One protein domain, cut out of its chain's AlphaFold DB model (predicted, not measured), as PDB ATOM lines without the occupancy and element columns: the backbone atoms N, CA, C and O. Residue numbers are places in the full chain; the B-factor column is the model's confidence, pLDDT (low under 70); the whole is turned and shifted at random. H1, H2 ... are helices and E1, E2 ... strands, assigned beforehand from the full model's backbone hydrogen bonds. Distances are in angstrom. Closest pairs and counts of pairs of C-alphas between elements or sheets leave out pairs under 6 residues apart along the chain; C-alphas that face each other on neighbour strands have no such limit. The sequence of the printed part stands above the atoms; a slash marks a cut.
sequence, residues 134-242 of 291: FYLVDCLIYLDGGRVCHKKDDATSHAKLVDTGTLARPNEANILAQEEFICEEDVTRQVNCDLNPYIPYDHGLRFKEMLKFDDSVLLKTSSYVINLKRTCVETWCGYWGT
ATOM      1  N   PHE A 134     122.981 147.621 104.859       91.50
ATOM      2  CA  PHE A 134     124.282 147.827 105.498       91.50
ATOM      3  C   PHE A 134     125.365 148.105 104.457       91.50
ATOM      4  O   PHE A 134     125.415 147.452 103.414       91.50
ATOM      5  N   TYR A 135     126.227 149.089 104.708       88.31
ATOM      6  CA  TYR A 135     127.297 149.459 103.778       88.31
ATOM      7  C   TYR A 135     128.497 150.087 104.479       88.31
ATOM      8  O   TYR A 135     128.375 150.642 105.568       88.31
ATOM      9  N   LEU A 136     129.655 150.024 103.821       86.50
ATOM     10  CA  LEU A 136     130.847 150.756 104.245       86.50
ATOM     11  C   LEU A 136     130.818 152.192 103.738       86.50
ATOM     12  O   LEU A 136     130.231 152.488 102.692       86.50
ATOM     13  N   VAL A 137     131.507 153.065 104.462       84.12
ATOM     14  CA  VAL A 137     131.783 154.432 104.029       84.12
ATOM     15  C   VAL A 137     133.280 154.717 104.054       84.12
ATOM     16  O   VAL A 137     133.982 154.265 104.952       84.12
ATOM     17  N   ASP A 138     133.738 155.487 103.072       79.38
ATOM     18  CA  ASP A 138     135.097 156.025 102.998       79.38
ATOM     19  C   ASP A 138     135.056 157.516 103.359       79.38
ATOM     20  O   ASP A 138     134.158 158.227 102.898       79.38
ATOM     21  N   CYS A 139     136.019 158.016 104.141       77.94
ATOM     22  CA  CYS A 139     136.001 159.387 104.659       77.94
ATOM     23  C   CYS A 139     137.298 160.167 104.399       77.94
ATOM     24  O   CYS A 139     138.408 159.644 104.481       77.94
ATOM     25  N   LEU A 140     137.153 161.466 104.144       76.81
ATOM     26  CA  LEU A 140     138.223 162.455 104.251       76.81
ATOM     27  C   LEU A 140     138.103 163.165 105.592       76.81
ATOM     28  O   LEU A 140     137.017 163.641 105.940       76.81
ATOM     29  N   ILE A 141     139.219 163.252 106.312       74.94
ATOM     30  CA  ILE A 141     139.320 163.963 107.585       74.94
ATOM     31  C   ILE A 141     140.095 165.257 107.349       74.94
ATOM     32  O   ILE A 141     141.129 165.266 106.681       74.94
ATOM     33  N   TYR A 142     139.588 166.353 107.894       73.12
ATOM     34  CA  TYR A 142     140.211 167.671 107.805       73.12
ATOM     35  C   TYR A 142     140.908 168.030 109.119       73.12
ATOM     36  O   TYR A 142     140.680 167.401 110.152       73.12
ATOM     37  N   LEU A 143     141.785 169.037 109.083       70.12
ATOM     38  CA  LEU A 143     142.617 169.430 110.231       70.12
ATOM     39  C   LEU A 143     141.816 169.841 111.475       70.12
ATOM     40  O   LEU A 143     142.315 169.723 112.592       70.12
ATOM     41  N   ASP A 144     140.590 170.319 111.289       70.69
ATOM     42  CA  ASP A 144     139.674 170.695 112.364       70.69
ATOM     43  C   ASP A 144     138.860 169.515 112.926       70.69
ATOM     44  O   ASP A 144     138.087 169.693 113.861       70.69
ATOM     45  N   GLY A 145     139.044 168.305 112.383       70.25
ATOM     46  CA  GLY A 145     138.325 167.095 112.782       70.25
ATOM     47  C   GLY A 145     137.016 166.854 112.025       70.25
ATOM     48  O   GLY A 145     136.414 165.793 112.211       70.25
ATOM     49  N   GLY A 146     136.593 167.780 111.154       76.25
ATOM     50  CA  GLY A 146     135.414 167.619 110.305       76.25
ATOM     51  C   GLY A 146     135.606 166.521 109.256       76.25
ATOM     52  O   GLY A 146     136.732 166.210 108.851       76.25
ATOM     53  N   ARG A 147     134.502 165.903 108.818       80.88
ATOM     54  CA  ARG A 147     134.530 164.701 107.965       80.88
ATOM     55  C   ARG A 147     133.582 164.804 106.786       80.88
ATOM     56  O   ARG A 147     132.406 165.128 106.949       80.88
ATOM     57  N   VAL A 148     134.080 164.441 105.610       81.44
ATOM     58  CA  VAL A 148     133.257 164.232 104.411       81.44
ATOM     59  C   VAL A 148     133.386 162.773 104.016       81.44
ATOM     60  O   VAL A 148     134.492 162.310 103.762       81.44
ATOM     61  N   CYS A 149     132.269 162.057 103.980       82.94
ATOM     62  CA  CYS A 149     132.225 160.619 103.772       82.94
ATOM     63  C   CYS A 149     131.339 160.242 102.589       82.94
ATOM     64  O   CYS A 149     130.351 160.911 102.284       82.94
ATOM     65  N   HIS A 150     131.669 159.130 101.948       81.88
ATOM     66  CA  HIS A 150     130.933 158.552 100.834       81.88
ATOM     67  C   HIS A 150     130.572 157.107 101.125       81.88
ATOM     68  O   HIS A 150     131.415 156.350 101.595       81.88
ATOM     69  N   LYS A 151     129.357 156.696 100.752       84.25
ATOM     70  CA  LYS A 151     129.036 155.269 100.632       84.25
ATOM     71  C   LYS A 151     130.007 154.616  99.647       84.25
ATOM     72  O   LYS A 151     130.134 155.076  98.513       84.25
ATOM     73  N   LYS A 152     130.676 153.551 100.087       76.69
ATOM     74  CA  LYS A 152     131.624 152.785  99.279       76.69
ATOM     75  C   LYS A 152     130.855 152.043  98.183       76.69
ATOM     76  O   LYS A 152     130.063 151.147  98.473       76.69
ATOM     77  N   ASP A 153     131.054 152.471  96.939       67.88
ATOM     78  CA  ASP A 153     130.591 151.811  95.717       67.88
ATOM     79  C   ASP A 153     131.806 151.428  94.847       67.88
ATOM     80  O   ASP A 153     132.811 152.142  94.822       67.88
ATOM     81  N   ASP A 154     131.779 150.258  94.201       60.56
ATOM     82  CA  ASP A 154     132.995 149.676  93.616       60.56
ATOM     83  C   ASP A 154     133.672 150.534  92.519       60.56
ATOM     84  O   ASP A 154     133.070 151.363  91.824       60.56
ATOM     85  N   ALA A 155     134.985 150.295  92.394       52.16
ATOM     86  CA  ALA A 155     135.988 150.814  91.451       52.16
ATOM     87  C   ALA A 155     136.252 152.337  91.405       52.16
ATOM     88  O   ALA A 155     137.323 152.733  90.949       52.16
ATOM     89  N   THR A 156     135.341 153.204  91.867       56.25
ATOM     90  CA  THR A 156     135.487 154.675  91.718       56.25
ATOM     91  C   THR A 156     135.234 155.506  92.983       56.25
ATOM     92  O   THR A 156     135.269 156.737  92.895       56.25
ATOM     93  N   SER A 157     135.025 154.882  94.153       61.72
ATOM     94  CA  SER A 157     134.669 155.594  95.397       61.72
ATOM     95  C   SER A 157     135.664 156.702  95.761       61.72
ATOM     96  O   SER A 157     135.255 157.811  96.101       61.72
ATOM     97  N   HIS A 158     136.966 156.443  95.596       66.00
ATOM     98  CA  HIS A 158     138.022 157.362  96.014       66.00
ATOM     99  C   HIS A 158     138.011 158.693  95.246       66.00
ATOM    100  O   HIS A 158     138.030 159.757  95.860       66.00
ATOM    101  N   ALA A 159     137.925 158.662  93.913       63.59
ATOM    102  CA  ALA A 159     137.884 159.888  93.110       63.59
ATOM    103  C   ALA A 159     136.633 160.725  93.431       63.59
ATOM    104  O   ALA A 159     136.726 161.929  93.654       63.59
ATOM    105  N   LYS A 160     135.470 160.069  93.564       66.88
ATOM    106  CA  LYS A 160     134.208 160.725  93.942       66.88
ATOM    107  C   LYS A 160     134.279 161.372  95.330       66.88
ATOM    108  O   LYS A 160     133.657 162.416  95.552       66.88
ATOM    109  N   LEU A 161     134.982 160.727  96.261       69.75
ATOM    110  CA  LEU A 161     135.194 161.216  97.616       69.75
ATOM    111  C   LEU A 161     136.077 162.471  97.609       69.75
ATOM    112  O   LEU A 161     135.701 163.468  98.223       69.75
ATOM    113  N   VAL A 162     137.188 162.456  96.867       66.88
ATOM    114  CA  VAL A 162     138.069 163.627  96.693       66.88
ATOM    115  C   VAL A 162     137.323 164.795  96.054       66.88
ATOM    116  O   VAL A 162     137.404 165.913  96.565       66.88
ATOM    117  N   ASP A 163     136.540 164.550  95.003       66.94
ATOM    118  CA  ASP A 163     135.734 165.590  94.353       66.94
ATOM    119  C   ASP A 163     134.741 166.221  95.336       66.94
ATOM    120  O   ASP A 163     134.619 167.441  95.430       66.94
ATOM    121  N   THR A 164     134.039 165.393  96.111       68.50
ATOM    122  CA  THR A 164     133.035 165.872  97.072       68.50
ATOM    123  C   THR A 164     133.686 166.601  98.238       68.50
ATOM    124  O   THR A 164     133.174 167.633  98.663       68.50
ATOM    125  N   GLY A 165     134.832 166.120  98.719       67.81
ATOM    126  CA  GLY A 165     135.626 166.810  99.725       67.81
ATOM    127  C   GLY A 165     136.087 168.186  99.250       67.81
ATOM    128  O   GLY A 165     135.841 169.181  99.924       67.81
ATOM    129  N   THR A 166     136.648 168.257  98.043       66.25
ATOM    130  CA  THR A 166     137.103 169.513  97.424       66.25
ATOM    131  C   THR A 166     135.953 170.502  97.234       66.25
ATOM    132  O   THR A 166     136.133 171.702  97.395       66.25
ATOM    133  N   LEU A 167     134.748 170.026  96.920       66.38
ATOM    134  CA  LEU A 167     133.576 170.890  96.771       66.38
ATOM    135  C   LEU A 167     132.999 171.350  98.111       66.38
ATOM    136  O   LEU A 167     132.601 172.504  98.240       66.38
ATOM    137  N   ALA A 168     132.940 170.457  99.099       67.81
ATOM    138  CA  ALA A 168     132.423 170.778 100.422       67.81
ATOM    139  C   ALA A 168     133.376 171.701 101.197       67.81
ATOM    140  O   ALA A 168     132.915 172.561 101.944       67.81
ATOM    141  N   ARG A 169     134.694 171.525 101.020       66.69
ATOM    142  CA  ARG A 169     135.753 172.226 101.764       66.69
ATOM    143  C   ARG A 169     136.954 172.563 100.854       66.69
ATOM    144  O   ARG A 169     138.025 171.980 100.998       66.69
ATOM    145  N   PRO A 170     136.810 173.518  99.914       62.84
ATOM    146  CA  PRO A 170     137.803 173.783  98.859       62.84
ATOM    147  C   PRO A 170     139.131 174.368  99.342       62.84
ATOM    148  O   PRO A 170     140.145 174.225  98.664       62.84
ATOM    149  N   ASN A 171     139.132 175.043 100.491       69.19
ATOM    150  CA  ASN A 171     140.294 175.785 100.988       69.19
ATOM    151  C   ASN A 171     141.083 175.017 102.056       69.19
ATOM    152  O   ASN A 171     141.963 175.589 102.697       69.19
ATOM    153  N   GLU A 172     140.752 173.747 102.283       64.69
ATOM    154  CA  GLU A 172     141.291 172.980 103.397       64.69
ATOM    155  C   GLU A 172     142.122 171.791 102.935       64.69
ATOM    156  O   GLU A 172     141.750 171.053 102.021       64.69
ATOM    157  N   ALA A 173     143.252 171.587 103.610       63.78
ATOM    158  CA  ALA A 173     144.060 170.397 103.421       63.78
ATOM    159  C   ALA A 173     143.306 169.186 103.986       63.78
ATOM    160  O   ALA A 173     143.010 169.130 105.182       63.78
ATOM    161  N   ASN A 174     142.994 168.227 103.115       63.91
ATOM    162  CA  ASN A 174     142.407 166.956 103.519       63.91
ATOM    163  C   ASN A 174     143.498 165.927 103.832       63.91
ATOM    164  O   ASN A 174     144.588 165.933 103.260       63.91
ATOM    165  N   ILE A 175     143.177 165.028 104.753       62.69
ATOM    166  CA  ILE A 175     143.935 163.821 105.036       62.69
ATOM    167  C   ILE A 175     143.007 162.660 104.697       62.69
ATOM    168  O   ILE A 175     141.910 162.534 105.249       62.69
ATOM    169  N   LEU A 176     143.431 161.807 103.765       59.09
ATOM    170  CA  LEU A 176     142.733 160.553 103.531       59.09
ATOM    171  C   LEU A 176     142.955 159.654 104.745       59.09
ATOM    172  O   LEU A 176     144.076 159.214 104.995       59.09
ATOM    173  N   ALA A 177     141.883 159.366 105.473       57.06
ATOM    174  CA  ALA A 177     141.894 158.369 106.527       57.06
ATOM    175  C   ALA A 177     141.044 157.179 106.087       57.06
ATOM    176  O   ALA A 177     139.906 157.340 105.653       57.06
ATOM    177  N   GLN A 178     141.577 155.970 106.233       57.72
ATOM    178  CA  GLN A 178     140.825 154.727 106.032       57.72
ATOM    179  C   GLN A 178     139.952 154.413 107.259       57.72
ATOM    180  O   GLN A 178     139.953 153.293 107.770       57.72
ATOM    181  N   GLU A 179     139.240 155.407 107.793       57.22
ATOM    182  CA  GLU A 179     138.212 155.131 108.792       57.22
ATOM    183  C   GLU A 179     136.974 154.595 108.073       57.22
ATOM    184  O   GLU A 179     136.122 155.344 107.604       57.22
ATOM    185  N   GLU A 180     136.919 153.271 107.954       66.00
ATOM    186  CA  GLU A 180     135.749 152.561 107.455       66.00
ATOM    187  C   GLU A 180     134.717 152.422 108.585       66.00
ATOM    188  O   GLU A 180     134.909 151.627 109.514       66.00
ATOM    189  N   PHE A 181     133.617 153.177 108.505       80.44
ATOM    190  CA  PHE A 181     132.424 152.920 109.320       80.44
ATOM    191  C   PHE A 181     131.492 151.964 108.587       80.44
ATOM    192  O   PHE A 181     131.417 151.967 107.356       80.44
ATOM    193  N   ILE A 182     130.740 151.181 109.354       89.56
ATOM    194  CA  ILE A 182     129.576 150.468 108.835       89.56
ATOM    195  C   ILE A 182     128.368 151.346 109.117       89.56
ATOM    196  O   ILE A 182     128.165 151.759 110.255       89.56
ATOM    197  N   CYS A 183     127.574 151.625 108.095       91.75
ATOM    198  CA  CYS A 183     126.320 152.342 108.225       91.75
ATOM    199  C   CYS A 183     125.144 151.410 107.947       91.75
ATOM    200  O   CYS A 183     125.166 150.620 107.007       91.75
ATOM    201  N   GLU A 184     124.119 151.537 108.777       93.69
ATOM    202  CA  GLU A 184     122.776 151.006 108.611       93.69
ATOM    203  C   GLU A 184     121.888 152.112 108.043       93.69
ATOM    204  O   GLU A 184     121.881 153.221 108.571       93.69
ATOM    205  N   GLU A 185     121.114 151.801 107.010       92.81
ATOM    206  CA  GLU A 185     120.062 152.654 106.464       92.81
ATOM    207  C   GLU A 185     118.738 151.894 106.468       92.81
ATOM    208  O   GLU A 185     118.665 150.742 106.030       92.81
ATOM    209  N   ASP A 186     117.688 152.539 106.966       89.94
ATOM    210  CA  ASP A 186     116.354 151.958 106.999       89.94
ATOM    211  C   ASP A 186     115.452 152.403 105.844       89.94
ATOM    212  O   ASP A 186     115.808 153.245 105.022       89.94
ATOM    213  N   VAL A 187     114.241 151.846 105.790       85.81
ATOM    214  CA  VAL A 187     113.237 152.184 104.768       85.81
ATOM    215  C   VAL A 187     112.818 153.661 104.781       85.81
ATOM    216  O   VAL A 187     112.371 154.184 103.761       85.81
ATOM    217  N   THR A 188     112.987 154.356 105.909       85.25
ATOM    218  CA  THR A 188     112.746 155.801 106.050       85.25
ATOM    219  C   THR A 188     113.982 156.644 105.726       85.25
ATOM    220  O   THR A 188     113.926 157.873 105.801       85.25
ATOM    221  N   ARG A 189     115.078 155.996 105.299       86.81
ATOM    222  CA  ARG A 189     116.411 156.560 105.040       86.81
ATOM    223  C   ARG A 189     117.101 157.121 106.279       86.81
ATOM    224  O   ARG A 189     118.033 157.914 106.156       86.81
ATOM    225  N   GLN A 190     116.656 156.745 107.472       90.88
ATOM    226  CA  GLN A 190     117.387 157.033 108.697       90.88
ATOM    227  C   GLN A 190     118.699 156.252 108.673       90.88
ATOM    228  O   GLN A 190     118.700 155.060 108.364       90.88
ATOM    229  N   VAL A 191     119.805 156.931 108.984       92.56
ATOM    230  CA  VAL A 191     121.148 156.352 108.930       92.56
ATOM    231  C   VAL A 191     121.781 156.313 110.317       92.56
ATOM    232  O   VAL A 191     121.847 157.338 110.997       92.56
ATOM    233  N   ASN A 192     122.282 155.136 110.700       92.88
ATOM    234  CA  ASN A 192     123.116 154.889 111.880       92.88
ATOM    235  C   ASN A 192     124.488 154.375 111.426       92.88
ATOM    236  O   ASN A 192     124.567 153.288 110.866       92.88
ATOM    237  N   CYS A 193     125.574 155.093 111.692       90.69
ATOM    238  CA  CYS A 193     126.935 154.652 111.384       90.69
ATOM    239  C   CYS A 193     127.703 154.302 112.658       90.69
ATOM    240  O   CYS A 193     127.864 155.138 113.547       90.69
ATOM    241  N   ASP A 194     128.188 153.066 112.736       87.88
ATOM    242  CA  ASP A 194     128.978 152.565 113.852       87.88
ATOM    243  C   ASP A 194     130.440 153.004 113.734       87.88
ATOM    244  O   ASP A 194     131.098 152.762 112.721       87.88
ATOM    245  N   LEU A 195     130.959 153.614 114.801       77.25
ATOM    246  CA  LEU A 195     132.353 154.054 114.880       77.25
ATOM    247  C   LEU A 195     133.343 152.878 114.922       77.25
ATOM    248  O   LEU A 195     134.523 153.071 114.632       77.25
ATOM    249  N   ASN A 196     132.876 151.678 115.294       74.25
ATOM    250  CA  ASN A 196     133.664 150.469 115.521       74.25
ATOM    251  C   ASN A 196     135.043 150.775 116.148       74.25
ATOM    252  O   ASN A 196     136.076 150.699 115.461       74.25
ATOM    253  N   PRO A 197     135.086 151.140 117.442       71.06
ATOM    254  CA  PRO A 197     136.312 151.589 118.093       71.06
ATOM    255  C   PRO A 197     137.268 150.437 118.421       71.06
ATOM    256  O   PRO A 197     138.326 150.684 118.990       71.06
ATOM    257  N   TYR A 198     136.919 149.191 118.095       74.50
ATOM    258  CA  TYR A 198     137.679 148.009 118.476       74.50
ATOM    259  C   TYR A 198     138.487 147.451 117.302       74.50
ATOM    260  O   TYR A 198     137.995 147.333 116.179       74.50
ATOM    261  N   ILE A 199     139.730 147.070 117.584       75.00
ATOM    262  CA  ILE A 199     140.569 146.243 116.717       75.00
ATOM    263  C   ILE A 199     140.776 144.905 117.433       75.00
ATOM    264  O   ILE A 199     141.237 144.904 118.579       75.00
ATOM    265  N   PRO A 200     140.438 143.771 116.801       75.19
ATOM    266  CA  PRO A 200     140.644 142.470 117.407       75.19
ATOM    267  C   PRO A 200     142.093 142.001 117.254       75.19
ATOM    268  O   PRO A 200     142.687 142.101 116.183       75.19
ATOM    269  N   TYR A 201     142.653 141.477 118.338       75.56
ATOM    270  CA  TYR A 201     143.954 140.813 118.403       75.56
ATOM    271  C   TYR A 201     143.783 139.431 119.044       75.56
ATOM    272  O   TYR A 201     142.786 139.170 119.721       75.56
ATOM    273  N   ASP A 202     144.791 138.568 118.911       70.94
ATOM    274  CA  ASP A 202     144.776 137.216 119.495       70.94
ATOM    275  C   ASP A 202     144.535 137.211 121.016       70.94
ATOM    276  O   ASP A 202     143.911 136.298 121.554       70.94
ATOM    277  N   HIS A 203     145.000 138.252 121.713       72.75
ATOM    278  CA  HIS A 203     144.858 138.401 123.165       72.75
ATOM    279  C   HIS A 203     143.636 139.232 123.598       72.75
ATOM    280  O   HIS A 203     143.467 139.470 124.792       72.75
ATOM    281  N   GLY A 204     142.798 139.691 122.662       74.06
ATOM    282  CA  GLY A 204     141.587 140.458 122.961       74.06
ATOM    283  C   GLY A 204     141.361 141.668 122.051       74.06
ATOM    284  O   GLY A 204     142.128 141.936 121.130       74.06
ATOM    285  N   LEU A 205     140.301 142.432 122.326       77.56
ATOM    286  CA  LEU A 205     140.023 143.696 121.636       77.56
ATOM    287  C   LEU A 205     140.899 144.823 122.199       77.56
ATOM    288  O   LEU A 205     141.027 144.963 123.416       77.56
ATOM    289  N   ARG A 206     141.442 145.672 121.327       75.81
ATOM    290  CA  ARG A 206     142.071 146.948 121.704       75.81
ATOM    291  C   ARG A 206     141.284 148.116 121.130       75.81
ATOM    292  O   ARG A 206     140.676 147.994 120.070       75.81
ATOM    293  N   PHE A 207     141.314 149.246 121.824       72.25
ATOM    294  CA  PHE A 207     140.710 150.477 121.329       72.25
ATOM    295  C   PHE A 207     141.587 151.117 120.250       72.25
ATOM    296  O   PHE A 207     142.808 151.182 120.396       72.25
ATOM    297  N   LYS A 208     140.952 151.605 119.182       69.44
ATOM    298  CA  LYS A 208     141.570 152.496 118.199       69.44
ATOM    299  C   LYS A 208     141.980 153.792 118.891       69.44
ATOM    300  O   LYS A 208     141.227 154.322 119.710       69.44
ATOM    301  N   GLU A 209     143.154 154.306 118.543       60.19
ATOM    302  CA  GLU A 209     143.556 155.647 118.953       60.19
ATOM    303  C   GLU A 209     142.564 156.652 118.353       60.19
ATOM    304  O   GLU A 209     142.357 156.689 117.139       60.19
ATOM    305  N   MET A 210     141.874 157.405 119.213       56.00
ATOM    306  CA  MET A 210     140.873 158.365 118.762       56.00
ATOM    307  C   MET A 210     141.585 159.602 118.214       56.00
ATOM    308  O   MET A 210     142.192 160.359 118.973       56.00
ATOM    309  N   LEU A 211     141.489 159.831 116.903       56.75
ATOM    310  CA  LEU A 211     141.794 161.141 116.333       56.75
ATOM    311  C   LEU A 211     140.821 162.177 116.922       56.75
ATOM    312  O   LEU A 211     139.727 161.837 117.371       56.75
ATOM    313  N   LYS A 212     141.207 163.458 116.957       55.62
ATOM    314  CA  LYS A 212     140.273 164.520 117.362       55.62
ATOM    315  C   LYS A 212     139.076 164.501 116.410       55.62
ATOM    316  O   LYS A 212     139.227 164.768 115.221       55.62
ATOM    317  N   PHE A 213     137.912 164.147 116.938       59.66
ATOM    318  CA  PHE A 213     136.671 164.068 116.183       59.66
ATOM    319  C   PHE A 213     135.856 165.325 116.448       59.66
ATOM    320  O   PHE A 213     135.587 165.640 117.607       59.66
ATOM    321  N   ASP A 214     135.461 166.020 115.386       63.81
ATOM    322  CA  ASP A 214     134.315 166.918 115.469       63.81
ATOM    323  C   ASP A 214     133.014 166.087 115.493       63.81
ATOM    324  O   ASP A 214     132.982 164.909 115.107       63.81
ATOM    325  N   ASP A 215     131.924 166.690 115.956       68.06
ATOM    326  CA  ASP A 215     130.640 166.017 116.167       68.06
ATOM    327  C   ASP A 215     129.828 165.828 114.873       68.06
ATOM    328  O   ASP A 215     128.741 165.239 114.913       68.06
ATOM    329  N   SER A 216     130.333 166.304 113.726       76.88
ATOM    330  CA  SER A 216     129.605 166.330 112.454       76.88
ATOM    331  C   SER A 216     130.295 165.568 111.315       76.88
ATOM    332  O   SER A 216     131.495 165.693 111.067       76.88
ATOM    333  N   VAL A 217     129.507 164.764 110.593       85.56
ATOM    334  CA  VAL A 217     129.931 164.026 109.396       85.56
ATOM    335  C   VAL A 217     128.985 164.343 108.247       85.56
ATOM    336  O   VAL A 217     127.779 164.124 108.349       85.56
ATOM    337  N   LEU A 218     129.529 164.804 107.124       86.69
ATOM    338  CA  LEU A 218     128.773 164.960 105.886       86.69
ATOM    339  C   LEU A 218     128.836 163.653 105.090       86.69
ATOM    340  O   LEU A 218     129.843 163.372 104.444       86.69
ATOM    341  N   LEU A 219     127.774 162.849 105.126       85.44
ATOM    342  CA  LEU A 219     127.678 161.600 104.371       85.44
ATOM    343  C   LEU A 219     126.944 161.827 103.050       85.44
ATOM    344  O   LEU A 219     125.766 162.178 103.032       85.44
ATOM    345  N   LYS A 220     127.607 161.541 101.932       81.81
ATOM    346  CA  LYS A 220     126.967 161.448 100.624       81.81
ATOM    347  C   LYS A 220     126.702 159.990 100.259       81.81
ATOM    348  O   LYS A 220     127.614 159.169 100.137       81.81
ATOM    349  N   THR A 221     125.428 159.683 100.058       73.81
ATOM    350  CA  THR A 221     124.977 158.436  99.443       73.81
ATOM    351  C   THR A 221     124.993 158.587  97.920       73.81
ATOM    352  O   THR A 221     125.274 159.659  97.378       73.81
ATOM    353  N   SER A 222     124.667 157.521  97.190       66.12
ATOM    354  CA  SER A 222     124.564 157.575  95.727       66.12
ATOM    355  C   SER A 222     123.536 158.595  95.218       66.12
ATOM    356  O   SER A 222     123.643 159.037  94.078       66.12
ATOM    357  N   SER A 223     122.548 158.977  96.036       69.38
ATOM    358  CA  SER A 223     121.403 159.784  95.593       69.38
ATOM    359  C   SER A 223     121.119 161.031  96.432       69.38
ATOM    360  O   SER A 223     120.333 161.865  95.986       69.38
ATOM    361  N   TYR A 224     121.730 161.191  97.611       75.19
ATOM    362  CA  TYR A 224     121.491 162.340  98.488       75.19
ATOM    363  C   TYR A 224     122.616 162.549  99.514       75.19
ATOM    364  O   TYR A 224     123.542 161.749  99.624       75.19
ATOM    365  N   VAL A 225     122.544 163.653 100.258       81.19
ATOM    366  CA  VAL A 225     123.516 164.022 101.298       81.19
ATOM    367  C   VAL A 225     122.819 164.102 102.656       81.19
ATOM    368  O   VAL A 225     121.685 164.576 102.746       81.19
ATOM    369  N   ILE A 226     123.495 163.635 103.703       87.06
ATOM    370  CA  ILE A 226     123.028 163.604 105.089       87.06
ATOM    371  C   ILE A 226     124.089 164.247 105.982       87.06
ATOM    372  O   ILE A 226     125.269 163.925 105.879       87.06
ATOM    373  N   ASN A 227     123.652 165.103 106.902       88.69
ATOM    374  CA  ASN A 227     124.479 165.537 108.023       88.69
ATOM    375  C   ASN A 227     124.256 164.568 109.180       88.69
ATOM    376  O   ASN A 227     123.184 164.573 109.787       88.69
ATOM    377  N   LEU A 228     125.251 163.740 109.471       89.69
ATOM    378  CA  LEU A 228     125.225 162.865 110.630       89.69
ATOM    379  C   LEU A 228     125.835 163.593 111.826       89.69
ATOM    380  O   LEU A 228     126.854 164.275 111.706       89.69
ATOM    381  N   LYS A 229     125.209 163.425 112.985       89.88
ATOM    382  CA  LYS A 229     125.679 163.942 114.265       89.88
ATOM    383  C   LYS A 229     126.089 162.795 115.161       89.88
ATOM    384  O   LYS A 229     125.486 161.724 115.110       89.88
ATOM    385  N   ARG A 230     127.104 163.021 115.984       88.00
ATOM    386  CA  ARG A 230     127.497 162.050 116.998       88.00
ATOM    387  C   ARG A 230     126.352 161.832 117.989       88.00
ATOM    388  O   ARG A 230     125.829 162.789 118.553       88.00
ATOM    389  N   THR A 231     126.001 160.573 118.217       87.19
ATOM    390  CA  THR A 231     124.934 160.160 119.133       87.19
ATOM    391  C   THR A 231     125.368 158.905 119.877       87.19
ATOM    392  O   THR A 231     126.012 158.029 119.299       87.19
ATOM    393  N   CYS A 232     124.998 158.802 121.153       84.69
ATOM    394  CA  CYS A 232     125.139 157.574 121.927       84.69
ATOM    395  C   CYS A 232     123.765 157.104 122.412       84.69
ATOM    396  O   CYS A 232     122.973 157.905 122.907       84.69
ATOM    397  N   VAL A 233     123.493 155.811 122.262       80.19
ATOM    398  CA  VAL A 233     122.289 155.132 122.747       80.19
ATOM    399  C   VAL A 233     122.760 153.951 123.581       80.19
ATOM    400  O   VAL A 233     123.429 153.058 123.066       80.19
ATOM    401  N   GLU A 234     122.439 153.968 124.875       79.94
ATOM    402  CA  GLU A 234     122.946 152.989 125.843       79.94
ATOM    403  C   GLU A 234     124.483 152.887 125.790       79.94
ATOM    404  O   GLU A 234     125.178 153.867 126.060       79.94
ATOM    405  N   THR A 235     125.025 151.716 125.442       75.38
ATOM    406  CA  THR A 235     126.469 151.480 125.300       75.38
ATOM    407  C   THR A 235     126.995 151.719 123.888       75.38
ATOM    408  O   THR A 235     128.206 151.670 123.676       75.38
ATOM    409  N   TRP A 236     126.115 151.934 122.910       83.19
ATOM    410  CA  TRP A 236     126.515 152.227 121.542       83.19
ATOM    411  C   TRP A 236     126.775 153.721 121.368       83.19
ATOM    412  O   TRP A 236     125.989 154.556 121.808       83.19
ATOM    413  N   CYS A 237     127.856 154.057 120.671       83.06
ATOM    414  CA  CYS A 237     128.153 155.413 120.235       83.06
ATOM    415  C   CYS A 237     128.535 155.391 118.759       83.06
ATOM    416  O   CYS A 237     129.421 154.642 118.346       83.06
ATOM    417  N   GLY A 238     127.910 156.262 117.980       87.88
ATOM    418  CA  GLY A 238     128.159 156.371 116.555       87.88
ATOM    419  C   GLY A 238     127.676 157.697 115.996       87.88
ATOM    420  O   GLY A 238     127.576 158.695 116.712       87.88
ATOM    421  N   TYR A 239     127.376 157.700 114.704       90.06
ATOM    422  CA  TYR A 239     126.798 158.841 114.012       90.06
ATOM    423  C   TYR A 239     125.382 158.530 113.557       90.06
ATOM    424  O   TYR A 239     125.103 157.444 113.059       90.06
ATOM    425  N   TRP A 240     124.492 159.502 113.696       91.75
ATOM    426  CA  TRP A 240     123.094 159.371 113.333       91.75
ATOM    427  C   TRP A 240     122.610 160.573 112.532       91.75
ATOM    428  O   TRP A 240     122.969 161.714 112.828       91.75
ATOM    429  N   GLY A 241     121.741 160.336 111.555       90.94
ATOM    430  CA  GLY A 241     121.026 161.409 110.879       90.94
ATOM    431  C   GLY A 241     119.899 160.908 109.990       90.94
ATOM    432  O   GLY A 241     119.764 159.720 109.706       90.94
ATOM    433  N   THR A 242     119.083 161.849 109.531       89.38
ATOM    434  CA  THR A 242     118.033 161.624 108.538       89.38
ATOM    435  C   THR A 242     118.227 162.587 107.368       89.38
ATOM    436  O   THR A 242     118.825 163.659 107.538       89.38
TER     437      THR A 242
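This is residues 134 to 242 of the 291 residues of an uncharacterized protein of Heliothis virescens (UniProt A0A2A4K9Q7). A small closed barrel of seven strands, E1, E2, E7, E8, E9, E4 and E3 round the ring, has the helix H1 packed slantwise on its outside, over E1 and E2. A small two-stranded hairpin, E5 and E6, lies off the barrel, between E4 and E7 along the chain. The printed part has 109 residues with nine named strands and one named helix, in the order E1 E2 H1 E3 E4 E5 E6 E7 E8 E9; it is mostly strand, and the barrel is mixed. It is compact, with a radius of gyration of the C-alphas of 14.0 A, and spans 42 by 34 by 28 A.

Start with E1, residues 134 to 142, which forms an antiparallel hairpin with E2, residues 147 to 151; look for N 140 and O 148, 2.8 A apart. H1, residues 157 to 168, is on the barrel and outside it, at a height over the sheet of 8.1 A; on the local plane it stands at 48 degrees to E1, slantwise to the strands. The closest C-alphas of E2 and H1 are those of Val 148 and Gly 165, 5.8 A apart. In H1 every O i to N i+4 pair is within hydrogen-bond range. E3, residues 174 to 185, bends by 72 degrees at residue 178 and is antiparallel to E1, with N 183 and O 135 at 2.8 A. E3 forms a hairpin with E4, residues 191 to 194, where N 184 and O 192 are 2.8 A apart. The hairpin of E5, residues 198 to 201, and E6, residues 204 to 207, has N 199 and O 206 at 2.8 A; both strands are apart from E4. E7, residues 216 to 220, is parallel to E2, with N 149 and O 218 at 2.8 A. E7, E8, residues 225 to 233, and E9, residues 236 to 241, make a meander, each strand the antiparallel neighbour of the one before, and two hairpins. Check N 219 and O 226 at 2.8 A, then N 231 and O 238 at 2.9 A. E9 is antiparallel to E4, with N 193 and O 239 at 2.8 A.

Find C-alpha 134 at (124.282, 147.827, 105.498); E1 runs 25.6 A from there. H1 begins at C-alpha 157, (134.669, 155.594, 95.397), and is 16.2 A long. E3 is 26.7 A long, E8 23.3 A; E9 ends at C-alpha 241, (121.026, 161.409, 110.879).

The C-alphas farthest apart are those of Asn 171 and His 203, 43.7 A. The printed part has no cut and no long link. Low confidence, pLDDT under 70, falls at residues 153 to 180, 208 to 215 and 222 to 223.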